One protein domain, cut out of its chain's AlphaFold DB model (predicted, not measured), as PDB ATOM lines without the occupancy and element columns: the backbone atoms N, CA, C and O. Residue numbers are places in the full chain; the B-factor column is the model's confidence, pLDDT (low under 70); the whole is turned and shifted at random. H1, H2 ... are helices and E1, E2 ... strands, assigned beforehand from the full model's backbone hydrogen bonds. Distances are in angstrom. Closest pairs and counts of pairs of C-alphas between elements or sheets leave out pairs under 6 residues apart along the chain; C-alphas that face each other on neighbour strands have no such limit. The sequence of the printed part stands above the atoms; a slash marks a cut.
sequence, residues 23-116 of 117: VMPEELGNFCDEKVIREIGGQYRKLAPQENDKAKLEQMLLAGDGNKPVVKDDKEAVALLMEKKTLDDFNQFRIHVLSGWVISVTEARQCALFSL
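What this domain is: This is residues 23 to 116 of the 117 residues of an uncharacterized protein of Chitinophagaceae bacterium (UniProt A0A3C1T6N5). A short helix, H5, makes the core of a compact globule, with H2, H3 and H4 packed round it and crossing it at steep angles. A small two-stranded hairpin, E1 and E2, sits at the end of H5 where that helix begins, and the short helix H1 lies on the outside, near H2, H4 and H5. A long loop, residues 63 to 74, joins H3 to H4 at the rim of the body. The printed part has 94 residues with five named helices and two named strands, in the order H1, H2, H3, H4, E1, E2, H5; the sheet is antiparallel, in the order E1, E2, and the class is mostly helix. The whole is compact, with a radius of gyration of the C-alphas of 12.3 A and spans of 33 by 25 by 23 A.

Where its parts are: The printed part begins at Val 23, and H1 follows as residues 26 to 31, with C-alpha 26 at (-40.049, -7.101, 10.535). H2 is residues 34 to 47 and measures 20.0 A from first to last C-alpha. H3 is residues 54 to 62, 12.2 A long. H4, the longest helix with 17 residues, is residues 75 to 91; it runs 24.1 A from C-alpha 75 at (-46.952, -13.636, 2.498) to C-alpha 91 at (-26.706, -0.755, 0.578). Strand E1 is residues 95 to 98 and strand E2 is residues 101 to 104, each with 4 residues. H5, residues 105 to 114, is 14.1 A long and ends with C-alpha 114 at (-49.553, 0.870, 8.439).

How they stand to each other: H5 is the hub and touches three helices; its centre is 2.8 A from the mean of the C-alphas. It touches H2 at a steep tilt of 66 degrees, opposite ways, and the closest C-alphas, those of Gly 41 and Ala 112, are 3.5 A apart. It touches H3 at a steep tilt of 40 degrees, opposite ways, with the C-alphas of Lys 54 and Leu 113 closest at 6.1 A. H4 touches H5 with residues 82 to 89 alone, at a steep tilt of 44 degrees, opposite ways; the closest C-alphas are those of Thr 86 and Thr 106, 5.6 A apart. H3 and H4 only just touch, with 3 pairs of C-alphas within 8 A, and are about perpendicular at 81 degrees; the closest are those of Leu 62 and Val 78, 7.3 A. H2 is apart from H3 and from H4. E1 and E2 form a hairpin, antiparallel at 146 degrees, with N 96 and O 103 2.8 A apart and N 101 and O 98 2.9 A apart, both within hydrogen-bond range. The C-alphas of Ile 40 in H2 and Leu 98 in E1, the closest of these two elements, are 5.8 A apart. Between H4 and E2 the closest C-alphas are those of Asp 89 and Ser 104, at 5.5 A. H1 is close to H5 but not clearly touching, with the C-alphas of Leu 28 and Glu 107 closest at 7.7 A. H1 and H4 are near each other, with 5 pairs of C-alphas within 10 A. In H2, H3, H4 and H5 every O i to N i+4 pair is within hydrogen-bond range; in H1 it is 1 of 2.

The domain as a whole: The two C-alphas farthest apart are those of Lys 35 and Gly 66, 34.5 A, while the first and last printed C-alphas, of Val 23 and Leu 116, are 9.6 A apart. The printed part has no cut. The link from H3 to H4, with 12 residues, is long; the link from H2 to H3 is short, and the other four are tight. The mean pLDDT of the printed part is 93.9, and the model's confidence is under 70 at residues 65 to 67, within the long link.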
ATOM      1  N   VAL A  23     -47.092  -4.469   5.575       95.31
ATOM      2  CA  VAL A  23     -47.429  -3.312   6.431       95.31
ATOM      3  C   VAL A  23     -46.543  -3.206   7.663       95.31
ATOM      4  O   VAL A  23     -46.351  -2.105   8.165       95.31
ATOM      5  N   MET A  24     -46.016  -4.323   8.165       95.38
ATOM      6  CA  MET A  24     -45.153  -4.320   9.340       95.38
ATOM      7  C   MET A  24     -43.705  -4.576   8.918       95.38
ATOM      8  O   MET A  24     -43.425  -5.674   8.436       95.38
ATOM      9  N   PRO A  25     -42.792  -3.606   9.102       94.75
ATOM     10  CA  PRO A  25     -41.365  -3.862   8.949       94.75
ATOM     11  C   PRO A  25     -40.915  -4.854  10.027       94.75
ATOM     12  O   PRO A  25     -41.104  -4.600  11.215       94.75
ATOM     13  N   GLU A  26     -40.361  -5.995   9.621       90.94
ATOM     14  CA  GLU A  26     -40.049  -7.101  10.535       90.94
ATOM     15  C   GLU A  26     -39.005  -6.705  11.585       90.94
ATOM     16  O   GLU A  26     -39.262  -6.808  12.785       90.94
ATOM     17  N   GLU A  27     -37.869  -6.163  11.138       91.62
ATOM     18  CA  GLU A  27     -36.779  -5.759  12.025       91.62
ATOM     19  C   GLU A  27     -37.170  -4.575  12.904       91.62
ATOM     20  O   GLU A  27     -37.098  -4.654  14.132       91.62
ATOM     21  N   LEU A  28     -37.675  -3.491  12.311       94.25
ATOM     22  CA  LEU A  28     -38.114  -2.328  13.081       94.25
ATOM     23  C   LEU A  28     -39.247  -2.677  14.063       94.25
ATOM     24  O   LEU A  28     -39.260  -2.172  15.187       94.25
ATOM     25  N   GLY A  29     -40.162  -3.574  13.684       92.94
ATOM     26  CA  GLY A  29     -41.254  -4.063  14.529       92.94
ATOM     27  C   GLY A  29     -40.801  -4.907  15.727       92.94
ATOM     28  O   GLY A  29     -41.575  -5.097  16.666       92.94
ATOM     29  N   ASN A  30     -39.548  -5.378  15.750       91.88
ATOM     30  CA  ASN A  30     -38.965  -6.005  16.940       91.88
ATOM     31  C   ASN A  30     -38.563  -4.982  18.014       91.88
ATOM     32  O   ASN A  30     -38.493  -5.340  19.192       91.88
ATOM     33  N   PHE A  31     -38.327  -3.722  17.633       92.44
ATOM     34  CA  PHE A  31     -37.909  -2.651  18.544       92.44
ATOM     35  C   PHE A  31     -39.018  -1.634  18.829       92.44
ATOM     36  O   PHE A  31     -39.063  -1.055  19.916       92.44
ATOM     37  N   CYS A  32     -39.903  -1.406  17.861       92.94
ATOM     38  CA  CYS A  32     -40.955  -0.401  17.916       92.94
ATOM     39  C   CYS A  32     -42.327  -1.033  18.150       92.94
ATOM     40  O   CYS A  32     -42.691  -2.017  17.510       92.94
ATOM     41  N   ASP A  33     -43.129  -0.418  19.020       93.75
ATOM     42  CA  ASP A  33     -44.543  -0.764  19.141       93.75
ATOM     43  C   ASP A  33     -45.383  -0.153  18.001       93.75
ATOM     44  O   ASP A  33     -44.937   0.712  17.242       93.75
ATOM     45  N   GLU A  34     -46.645  -0.578  17.885       94.75
ATOM     46  CA  GLU A  34     -47.564  -0.092  16.844       94.75
ATOM     47  C   GLU A  34     -47.733   1.433  16.849       94.75
ATOM     48  O   GLU A  34     -47.975   2.035  15.801       94.75
ATOM     49  N   LYS A  35     -47.635   2.071  18.023       96.12
ATOM     50  CA  LYS A  35     -47.791   3.520  18.152       96.12
ATOM     51  C   LYS A  35     -46.608   4.224  17.493       96.12
ATOM     52  O   LYS A  35     -46.831   5.153  16.719       96.12
ATOM     53  N   VAL A  36     -45.389   3.751  17.752       96.75
ATOM     54  CA  VAL A  36     -44.166   4.264  17.125       96.75
ATOM     55  C   VAL A  36     -44.186   4.013  15.614       96.75
ATOM     56  O   VAL A  36     -43.947   4.945  14.850       96.75
ATOM     57  N   ILE A  37     -44.578   2.816  15.158       97.81
ATOM     58  CA  ILE A  37     -44.712   2.515  13.718       97.81
ATOM     59  C   ILE A  37     -45.703   3.477  13.034       97.81
ATOM     60  O   ILE A  37     -45.408   4.037  11.974       97.81
ATOM     61  N   ARG A  38     -46.870   3.741  13.648       97.62
ATOM     62  CA  ARG A  38     -47.848   4.715  13.118       97.62
ATOM     63  C   ARG A  38     -47.305   6.137  13.095       97.62
ATOM     64  O   ARG A  38     -47.610   6.880  12.161       97.62
ATOM     65  N   GLU A  39     -46.537   6.527  14.106       98.12
ATOM     66  CA  GLU A  39     -45.921   7.850  14.179       98.12
ATOM     67  C   GLU A  39     -44.905   8.051  13.050       98.12
ATOM     68  O   GLU A  39     -45.018   9.029  12.306       98.12
ATOM     69  N   ILE A  40     -43.991   7.092  12.865       98.31
ATOM     70  CA  ILE A  40     -43.011   7.077  11.771       98.31
ATOM     71  C   ILE A  40     -43.732   7.197  10.427       98.31
ATOM     72  O   ILE A  40     -43.400   8.062   9.614       98.31
ATOM     73  N   GLY A  41     -44.783   6.399  10.215       97.94
ATOM     74  CA  GLY A  41     -45.598   6.465   9.004       97.94
ATOM     75  C   GLY A  41     -46.268   7.824   8.795       97.94
ATOM     76  O   GLY A  41     -46.302   8.357   7.686       97.94
ATOM     77  N   GLY A  42     -46.760   8.439   9.872       98.12
ATOM     78  CA  GLY A  42     -47.285   9.800   9.857       98.12
ATOM     79  C   GLY A  42     -46.244  10.847   9.457       98.12
ATOM     80  O   GLY A  42     -46.573  11.756   8.693       98.12
ATOM     81  N   GLN A  43     -45.005  10.727   9.938       98.25
ATOM     82  CA  GLN A  43     -43.913  11.625   9.554       98.25
ATOM     83  C   GLN A  43     -43.503  11.419   8.092       98.25
ATOM     84  O   GLN A  43     -43.395  12.399   7.354       98.25
ATOM     85  N   TYR A  44     -43.372  10.167   7.641       98.25
ATOM     86  CA  TYR A  44     -43.021   9.864   6.253       98.25
ATOM     87  C   TYR A  44     -44.038  10.433   5.258       98.25
ATOM     88  O   TYR A  44     -43.653  11.105   4.307       98.25
ATOM     89  N   ARG A  45     -45.345  10.262   5.510       97.81
ATOM     90  CA  ARG A  45     -46.410  10.797   4.634       97.81
ATOM     91  C   ARG A  45     -46.365  12.320   4.485       97.81
ATOM     92  O   ARG A  45     -46.749  12.839   3.441       97.81
ATOM     93  N   LYS A  46     -45.899  13.042   5.511       97.62
ATOM     94  CA  LYS A  46     -45.688  14.499   5.442       97.62
ATOM     95  C   LYS A  46     -44.441  14.858   4.631       97.62
ATOM     96  O   LYS A  46     -44.451  15.874   3.946       97.62
ATOM     97  N   LEU A  47     -43.390  14.042   4.717       97.00
ATOM     98  CA  LEU A  47     -42.126  14.234   3.998       97.00
ATOM     99  C   LEU A  47     -42.223  13.852   2.513       97.00
ATOM    100  O   LEU A  47     -41.595  14.494   1.675       97.00
ATOM    101  N   ALA A  48     -43.048  12.860   2.181       96.44
ATOM    102  CA  ALA A  48     -43.311  12.400   0.822       96.44
ATOM    103  C   ALA A  48     -44.812  12.499   0.469       96.44
ATOM    104  O   ALA A  48     -45.472  11.469   0.294       96.44
ATOM    105  N   PRO A  49     -45.388  13.714   0.327       95.75
ATOM    106  CA  PRO A  49     -46.811  13.885   0.017       95.75
ATOM    107  C   PRO A  49     -47.243  13.180  -1.272       95.75
ATOM    108  O   PRO A  49     -48.377  12.721  -1.382       95.75
ATOM    109  N   GLN A  50     -46.333  13.047  -2.240       95.50
ATOM    110  CA  GLN A  50     -46.568  12.328  -3.488       95.50
ATOM    111  C   GLN A  50     -46.787  10.823  -3.290       95.50
ATOM    112  O   GLN A  50     -47.329  10.180  -4.184       95.50
ATOM    113  N   GLU A  51     -46.348  10.250  -2.168       94.88
ATOM    114  CA  GLU A  51     -46.521   8.837  -1.811       94.88
ATOM    115  C   GLU A  51     -47.642   8.632  -0.778       94.88
ATOM    116  O   GLU A  51     -47.880   7.512  -0.345       94.88
ATOM    117  N   ASN A  52     -48.367   9.686  -0.386       95.31
ATOM    118  CA  ASN A  52     -49.427   9.635   0.626       95.31
ATOM    119  C   ASN A  52     -50.761   9.075   0.080       95.31
ATOM    120  O   ASN A  52     -51.822   9.671   0.255       95.31
ATOM    121  N   ASP A  53     -50.705   7.940  -0.610       96.75
ATOM    122  CA  ASP A  53     -51.873   7.201  -1.087       96.75
ATOM    123  C   ASP A  53     -51.683   5.703  -0.828       96.75
ATOM    124  O   ASP A  53     -50.619   5.139  -1.088       96.75
ATOM    125  N   LYS A  54     -52.728   5.048  -0.311       96.62
ATOM    126  CA  LYS A  54     -52.661   3.640   0.093       96.62
ATOM    127  C   LYS A  54     -52.356   2.722  -1.091       96.62
ATOM    128  O   LYS A  54     -51.469   1.880  -0.987       96.62
ATOM    129  N   ALA A  55     -53.078   2.876  -2.202       95.19
ATOM    130  CA  ALA A  55     -52.916   2.008  -3.367       95.19
ATOM    131  C   ALA A  55     -51.536   2.200  -4.005       95.19
ATOM    132  O   ALA A  55     -50.881   1.229  -4.382       95.19
ATOM    133  N   LYS A  56     -51.059   3.446  -4.047       95.56
ATOM    134  CA  LYS A  56     -49.716   3.780  -4.514       95.56
ATOM    135  C   LYS A  56     -48.626   3.155  -3.643       95.56
ATOM    136  O   LYS A  56     -47.698   2.568  -4.189       95.56
ATOM    137  N   LEU A  57     -48.735   3.230  -2.315       96.44
ATOM    138  CA  LEU A  57     -47.774   2.593  -1.405       96.44
ATOM    139  C   LEU A  57     -47.747   1.073  -1.586       96.44
ATOM    140  O   LEU A  57     -46.669   0.497  -1.707       96.44
ATOM    141  N   GLU A  58     -48.918   0.435  -1.674       95.75
ATOM    142  CA  GLU A  58     -49.013  -1.006  -1.940       95.75
ATOM    143  C   GLU A  58     -48.349  -1.369  -3.278       95.75
ATOM    144  O   GLU A  58     -47.551  -2.302  -3.333       95.75
ATOM    145  N   GLN A  59     -48.597  -0.592  -4.336       94.00
ATOM    146  CA  GLN A  59     -47.964  -0.788  -5.639       94.00
ATOM    147  C   GLN A  59     -46.437  -0.630  -5.572       94.00
ATOM    148  O   GLN A  59     -45.713  -1.443  -6.141       94.00
ATOM    149  N   MET A  60     -45.931   0.399  -4.888       94.00
ATOM    150  CA  MET A  60     -44.491   0.671  -4.782       94.00
ATOM    151  C   MET A  60     -43.750  -0.391  -3.962       94.00
ATOM    152  O   MET A  60     -42.599  -0.716  -4.268       94.00
ATOM    153  N   LEU A  61     -44.405  -0.941  -2.938       95.25
ATOM    154  CA  LEU A  61     -43.866  -2.028  -2.126       95.25
ATOM    155  C   LEU A  61     -43.883  -3.358  -2.893       95.25
ATOM    156  O   LEU A  61     -42.870  -4.050  -2.914       95.25
ATOM    157  N   LEU A  62     -44.978  -3.681  -3.588       95.19
ATOM    158  CA  LEU A  62     -45.127  -4.933  -4.348       95.19
ATOM    159  C   LEU A  62     -44.422  -4.927  -5.716       95.19
ATOM    160  O   LEU A  62     -44.337  -5.972  -6.366       95.19
ATOM    161  N   ALA A  63     -43.910  -3.780  -6.166       90.62
ATOM    162  CA  ALA A  63     -43.086  -3.681  -7.365       90.62
ATOM    163  C   ALA A  63     -41.738  -4.400  -7.160       90.62
ATOM    164  O   ALA A  63     -40.875  -3.926  -6.409       90.62
ATOM    165  N   GLY A  64     -41.577  -5.543  -7.835       75.00
ATOM    166  CA  GLY A  64     -40.324  -6.297  -7.923       75.00
ATOM    167  C   GLY A  64     -39.419  -5.844  -9.076       75.00
ATOM    168  O   GLY A  64     -39.846  -5.111  -9.970       75.00
ATOM    169  N   ASP A  65     -38.180  -6.344  -9.097       66.06
ATOM    170  CA  ASP A  65     -37.078  -5.885  -9.974       66.06
ATOM    171  C   ASP A  65     -37.201  -6.254 -11.468       66.06
ATOM    172  O   ASP A  65     -36.231  -6.215 -12.219       66.06
ATOM    173  N   GLY A  66     -38.392  -6.619 -11.937       60.75
ATOM    174  CA  GLY A  66     -38.595  -7.118 -13.301       60.75
ATOM    175  C   GLY A  66     -40.003  -6.913 -13.842       60.75
ATOM    176  O   GLY A  66     -40.453  -7.697 -14.674       60.75
ATOM    177  N   ASN A  67     -40.722  -5.892 -13.360       56.47
ATOM    178  CA  ASN A  67     -42.087  -5.547 -13.786       56.47
ATOM    179  C   ASN A  67     -43.177  -6.595 -13.487       56.47
ATOM    180  O   ASN A  67     -44.327  -6.406 -13.885       56.47
ATOM    181  N   LYS A  68     -42.859  -7.679 -12.770       72.00
ATOM    182  CA  LYS A  68     -43.869  -8.596 -12.233       72.00
ATOM    183  C   LYS A  68     -44.146  -8.224 -10.776       72.00
ATOM    184  O   LYS A  68     -43.256  -8.416  -9.946       72.00
ATOM    185  N   PRO A  69     -45.322  -7.656 -10.464       77.75
ATOM    186  CA  PRO A  69     -45.694  -7.402  -9.082       77.75
ATOM    187  C   PRO A  69     -45.835  -8.730  -8.334       77.75
ATOM    188  O   PRO A  69     -46.342  -9.709  -8.889       77.75
ATOM    189  N   VAL A  70     -45.386  -8.759  -7.081       86.12
ATOM    190  CA  VAL A  70     -45.623  -9.904  -6.195       86.12
ATOM    191  C   VAL A  70     -47.096  -9.919  -5.789       86.12
ATOM    192  O   VAL A  70     -47.695  -8.872  -5.530       86.12
ATOM    193  N   VAL A  71     -47.696 -11.109  -5.762       87.44
ATOM    194  CA  VAL A  71     -49.082 -11.288  -5.319       87.44
ATOM    195  C   VAL A  71     -49.143 -11.012  -3.822       87.44
ATOM    196  O   VAL A  71     -48.470 -11.675  -3.042       87.44
ATOM    197  N   LYS A  72     -49.964 -10.037  -3.423       87.31
ATOM    198  CA  LYS A  72     -50.089  -9.594  -2.028       87.31
ATOM    199  C   LYS A  72     -50.377 -10.739  -1.054       87.31
ATOM    200  O   LYS A  72     -49.828 -10.723   0.035       87.31
ATOM    201  N   ASP A  73     -51.203 -11.704  -1.452       91.06
ATOM    202  CA  ASP A  73     -51.630 -12.819  -0.594       91.06
ATOM    203  C   ASP A  73     -50.530 -13.868  -0.354       91.06
ATOM    204  O   ASP A  73     -50.631 -14.669   0.577       91.06
ATOM    205  N   ASP A  74     -49.458 -13.853  -1.154       93.12
ATOM    206  CA  ASP A  74     -48.282 -14.693  -0.943       93.12
ATOM    207  C   ASP A  74     -47.357 -14.037   0.091       93.12
ATOM    208  O   ASP A  74     -46.399 -13.332  -0.235       93.12
ATOM    209  N   LYS A  75     -47.686 -14.233   1.373       93.38
ATOM    210  CA  LYS A  75     -46.952 -13.636   2.498       93.38
ATOM    211  C   LYS A  75     -45.455 -13.957   2.470       93.38
ATOM    212  O   LYS A  75     -44.666 -13.098   2.848       93.38
ATOM    213  N   GLU A  76     -45.072 -15.159   2.042       93.50
ATOM    214  CA  GLU A  76     -43.670 -15.584   1.990       93.50
ATOM    215  C   GLU A  76     -42.921 -14.834   0.885       93.50
ATOM    216  O   GLU A  76     -41.881 -14.226   1.144       93.50
ATOM    217  N   ALA A  77     -43.495 -14.762  -0.321       93.19
ATOM    218  CA  ALA A  77     -42.913 -13.974  -1.404       93.19
ATOM    219  C   ALA A  77     -42.845 -12.476  -1.067       93.19
ATOM    220  O   ALA A  77     -41.871 -11.805  -1.416       93.19
ATOM    221  N   VAL A  78     -43.856 -11.939  -0.373       95.06
ATOM    222  CA  VAL A  78     -43.843 -10.546   0.091       95.06
ATOM    223  C   VAL A  78     -42.754 -10.336   1.142       95.06
ATOM    224  O   VAL A  78     -42.035  -9.346   1.040       95.06
ATOM    225  N   ALA A  79     -42.591 -11.238   2.114       94.31
ATOM    226  CA  ALA A  79     -41.541 -11.133   3.129       94.31
ATOM    227  C   ALA A  79     -40.142 -11.109   2.493       94.31
ATOM    228  O   ALA A  79     -39.388 -10.166   2.720       94.31
ATOM    229  N   LEU A  80     -39.853 -12.060   1.597       94.06
ATOM    230  CA  LEU A  80     -38.583 -12.119   0.862       94.06
ATOM    231  C   LEU A  80     -38.336 -10.857   0.023       94.06
ATOM    232  O   LEU A  80     -37.211 -10.360  -0.062       94.06
ATOM    233  N   LEU A  81     -39.386 -10.305  -0.594       94.88
ATOM    234  CA  LEU A  81     -39.287  -9.047  -1.333       94.88
ATOM    235  C   LEU A  81     -38.975  -7.865  -0.402       94.88
ATOM    236  O   LEU A  81     -38.145  -7.026  -0.754       94.88
ATOM    237  N   MET A  82     -39.642  -7.766   0.752       96.44
ATOM    238  CA  MET A  82     -39.421  -6.681   1.715       96.44
ATOM    239  C   MET A  82     -38.011  -6.737   2.297       96.44
ATOM    240  O   MET A  82     -37.349  -5.700   2.346       96.44
ATOM    241  N   GLU A  83     -37.529  -7.925   2.664       95.44
ATOM    242  CA  GLU A  83     -36.159  -8.139   3.140       95.44
ATOM    243  C   GLU A  83     -35.149  -7.674   2.086       95.44
ATOM    244  O   GLU A  83     -34.301  -6.821   2.359       95.44
ATOM    245  N   LYS A  84     -35.303  -8.145   0.842       95.19
ATOM    246  CA  LYS A  84     -34.424  -7.756  -0.262       95.19
ATOM    247  C   LYS A  84     -34.402  -6.240  -0.480       95.19
ATOM    248  O   LYS A  84     -33.328  -5.648  -0.533       95.19
ATOM    249  N   LYS A  85     -35.571  -5.599  -0.584       95.62
ATOM    250  CA  LYS A  85     -35.671  -4.147  -0.826       95.62
ATOM    251  C   LYS A  85     -35.089  -3.336   0.329       95.62
ATOM    252  O   LYS A  85     -34.432  -2.329   0.085       95.62
ATOM    253  N   THR A  86     -35.297  -3.784   1.563       96.56
ATOM    254  CA  THR A  86     -34.733  -3.157   2.764       96.56
ATOM    255  C   THR A  86     -33.207  -3.210   2.728       96.56
ATOM    256  O   THR A  86     -32.552  -2.179   2.880       96.56
ATOM    257  N   LEU A  87     -32.628  -4.380   2.438       96.44
ATOM    258  CA  LEU A  87     -31.180  -4.534   2.283       96.44
ATOM    259  C   LEU A  87     -30.632  -3.675   1.136       96.44
ATOM    260  O   LEU A  87     -29.628  -2.984   1.308       96.44
ATOM    261  N   ASP A  88     -31.305  -3.663  -0.015       96.38
ATOM    262  CA  ASP A  88     -30.912  -2.843  -1.165       96.38
ATOM    263  C   ASP A  88     -30.975  -1.342  -0.857       96.38
ATOM    264  O   ASP A  88     -30.126  -0.577  -1.319       96.38
ATOM    265  N   ASP A  89     -31.959  -0.906  -0.073       97.50
ATOM    266  CA  ASP A  89     -32.082   0.476   0.377       97.50
ATOM    267  C   ASP A  89     -30.927   0.877   1.294       97.50
ATOM    268  O   ASP A  89     -30.312   1.922   1.070       97.50
ATOM    269  N   PHE A  90     -30.569   0.038   2.269       97.00
ATOM    270  CA  PHE A  90     -29.409   0.292   3.124       97.00
ATOM    271  C   PHE A  90     -28.098   0.303   2.328       97.00
ATOM    272  O   PHE A  90     -27.308   1.237   2.471       97.00
ATOM    273  N   ASN A  91     -27.898  -0.667   1.430       97.75
ATOM    274  CA  ASN A  91     -26.706  -0.755   0.578       97.75
ATOM    275  C   ASN A  91     -26.536   0.467  -0.337       97.75
ATOM    276  O   ASN A  91     -25.414   0.839  -0.678       97.75
ATOM    277  N   GLN A  92     -27.643   1.093  -0.741       97.88
ATOM    278  CA  GLN A  92     -27.649   2.257  -1.628       97.88
ATOM    279  C   GLN A  92     -27.870   3.582  -0.879       97.88
ATOM    280  O   GLN A  92     -28.133   4.602  -1.513       97.88
ATOM    281  N   PHE A  93     -27.769   3.581   0.457       97.38
ATOM    282  CA  PHE A  93     -27.994   4.747   1.320       97.38
ATOM    283  C   PHE A  93     -29.356   5.435   1.112       97.38
ATOM    284  O   PHE A  93     -29.520   6.626   1.380       97.38
ATOM    285  N   ARG A  94     -30.369   4.685   0.665       97.81
ATOM    286  CA  ARG A  94     -31.766   5.131   0.613       97.81
ATOM    287  C   ARG A  94     -32.405   4.963   1.984       97.81
ATOM    288  O   ARG A  94     -33.193   4.049   2.222       97.81
ATOM    289  N   ILE A  95     -32.040   5.866   2.881       97.62
ATOM    290  CA  ILE A  95     -32.459   5.853   4.280       97.62
ATOM    291  C   ILE A  95     -33.130   7.168   4.675       97.62
ATOM    292  O   ILE A  95     -32.879   8.224   4.092       97.62
ATOM    293  N   HIS A  96     -33.959   7.104   5.710       97.75
ATOM    294  CA  HIS A  96     -34.541   8.255   6.383       97.75
ATOM    295  C   HIS A  96     -34.261   8.197   7.883       97.75
ATOM    296  O   HIS A  96     -34.163   7.122   8.470       97.75
ATOM    297  N   VAL A  97     -34.176   9.376   8.502       97.50
ATOM    298  CA  VAL A  97     -34.155   9.521   9.959       97.50
ATOM    299  C   VAL A  97     -35.521  10.041  10.399       97.50
ATOM    300  O   VAL A  97     -35.817  11.219  10.206       97.50
ATOM    301  N   LEU A  98     -36.369   9.163  10.941       96.56
ATOM    302  CA  LEU A  98     -37.746   9.480  11.353       96.56
ATOM    303  C   LEU A  98     -37.980   9.021  12.790       96.56
ATOM    304  O   LEU A  98     -37.625   7.903  13.148       96.56
ATOM    305  N   SER A  99     -38.546   9.891  13.630       92.94
ATOM    306  CA  SER A  99     -38.721   9.635  15.074       92.94
ATOM    307  C   SER A  99     -37.458   9.094  15.780       92.94
ATOM    308  O   SER A  99     -37.557   8.296  16.706       92.94
ATOM    309  N   GLY A 100     -36.262   9.514  15.344       94.00
ATOM    310  CA  GLY A 100     -34.980   9.068  15.911       94.00
ATOM    311  C   GLY A 100     -34.466   7.716  15.398       94.00
ATOM    312  O   GLY A 100     -33.397   7.288  15.823       94.00
ATOM    313  N   TRP A 101     -35.176   7.074  14.468       96.88
ATOM    314  CA  TRP A 101     -34.779   5.810  13.853       96.88
ATOM    315  C   TRP A 101     -34.160   6.031  12.481       96.88
ATOM    316  O   TRP A 101     -34.706   6.778  11.668       96.88
ATOM    317  N   VAL A 102     -33.042   5.354  12.218       97.00
ATOM    318  CA  VAL A 102     -32.468   5.228  10.873       97.00
ATOM    319  C   VAL A 102     -33.125   4.024  10.213       97.00
ATOM    320  O   VAL A 102     -32.891   2.897  10.640       97.00
ATOM    321  N   ILE A 103     -33.950   4.270   9.204       97.81
ATOM    322  CA  ILE A 103     -34.728   3.229   8.524       97.81
ATOM    323  C   ILE A 103     -34.577   3.344   7.013       97.81
ATOM    324  O   ILE A 103     -34.329   4.431   6.485       97.81
ATOM    325  N   SER A 104     -34.749   2.235   6.311       98.19
ATOM    326  CA  SER A 104     -34.809   2.220   4.850       98.19
ATOM    327  C   SER A 104     -36.040   2.966   4.315       98.19
ATOM    328  O   SER A 104     -37.046   3.156   5.006       98.19
ATOM    329  N   VAL A 105     -35.992   3.373   3.043       97.81
ATOM    330  CA  VAL A 105     -37.173   3.896   2.333       97.81
ATOM    331  C   VAL A 105     -38.311   2.866   2.320       97.81
ATOM    332  O   VAL A 105     -39.475   3.238   2.474       97.81
ATOM    333  N   THR A 106     -37.996   1.580   2.164       97.88
ATOM    334  CA  THR A 106     -38.969   0.479   2.200       97.88
ATOM    335  C   THR A 106     -39.672   0.387   3.552       97.88
ATOM    336  O   THR A 106     -40.904   0.415   3.587       97.88
ATOM    337  N   GLU A 107     -38.935   0.401   4.663       98.06
ATOM    338  CA  GLU A 107     -39.524   0.404   6.010       98.06
ATOM    339  C   GLU A 107     -40.367   1.657   6.262       98.06
ATOM    340  O   GLU A 107     -41.456   1.575   6.835       98.06
ATOM    341  N   ALA A 108     -39.919   2.821   5.784       98.19
ATOM    342  CA  ALA A 108     -40.685   4.058   5.903       98.19
ATOM    343  C   ALA A 108     -42.032   3.977   5.155       98.19
ATOM    344  O   ALA A 108     -43.059   4.423   5.676       98.19
ATOM    345  N   ARG A 109     -42.057   3.339   3.976       98.12
ATOM    346  CA  ARG A 109     -43.285   3.059   3.211       98.12
ATOM    347  C   ARG A 109     -44.182   2.031   3.894       98.12
ATOM    348  O   ARG A 109     -45.394   2.236   3.913       98.12
ATOM    349  N   GLN A 110     -43.621   0.972   4.487       98.06
ATOM    350  CA  GLN A 110     -44.389   0.014   5.293       98.06
ATOM    351  C   GLN A 110     -45.055   0.727   6.478       98.06
ATOM    352  O   GLN A 110     -46.268   0.626   6.653       98.06
ATOM    353  N   CYS A 111     -44.310   1.560   7.215       98.12
ATOM    354  CA  CYS A 111     -44.851   2.375   8.306       98.12
ATOM    355  C   CYS A 111     -45.950   3.333   7.816       98.12
ATOM    356  O   CYS A 111     -46.996   3.484   8.454       98.12
ATOM    357  N   ALA A 112     -45.742   3.983   6.668       98.25
ATOM    358  CA  ALA A 112     -46.729   4.872   6.063       98.25
ATOM    359  C   ALA A 112     -48.019   4.128   5.711       98.25
ATOM    360  O   ALA A 112     -49.106   4.601   6.058       98.25
ATOM    361  N   LEU A 113     -47.902   2.945   5.109       98.06
ATOM    362  CA  LEU A 113     -49.032   2.078   4.805       98.06
ATOM    363  C   LEU A 113     -49.747   1.625   6.087       98.06
ATOM    364  O   LEU A 113     -50.966   1.747   6.166       98.06
ATOM    365  N   PHE A 114     -49.006   1.220   7.122       97.50
ATOM    366  CA  PHE A 114     -49.553   0.870   8.439       97.50
ATOM    367  C   PHE A 114     -50.332   2.025   9.082       97.50
ATOM    368  O   PHE A 114     -51.367   1.837   9.715       97.50
ATOM    369  N   SER A 115     -49.873   3.264   8.895       97.38
ATOM    370  CA  SER A 115     -50.556   4.456   9.410       97.38
ATOM    371  C   SER A 115     -51.829   4.848   8.634       97.38
ATOM    372  O   SER A 115     -52.547   5.756   9.063       97.38
ATOM    373  N   LEU A 116     -52.103   4.187   7.501       95.94
ATOM    374  CA  LEU A 116     -53.320   4.313   6.683       95.94
ATOM    375  C   LEU A 116     -54.292   3.129   6.863       95.94
ATOM    376  O   LEU A 116     -55.383   3.157   6.290       95.94
TER     377      LEU A 116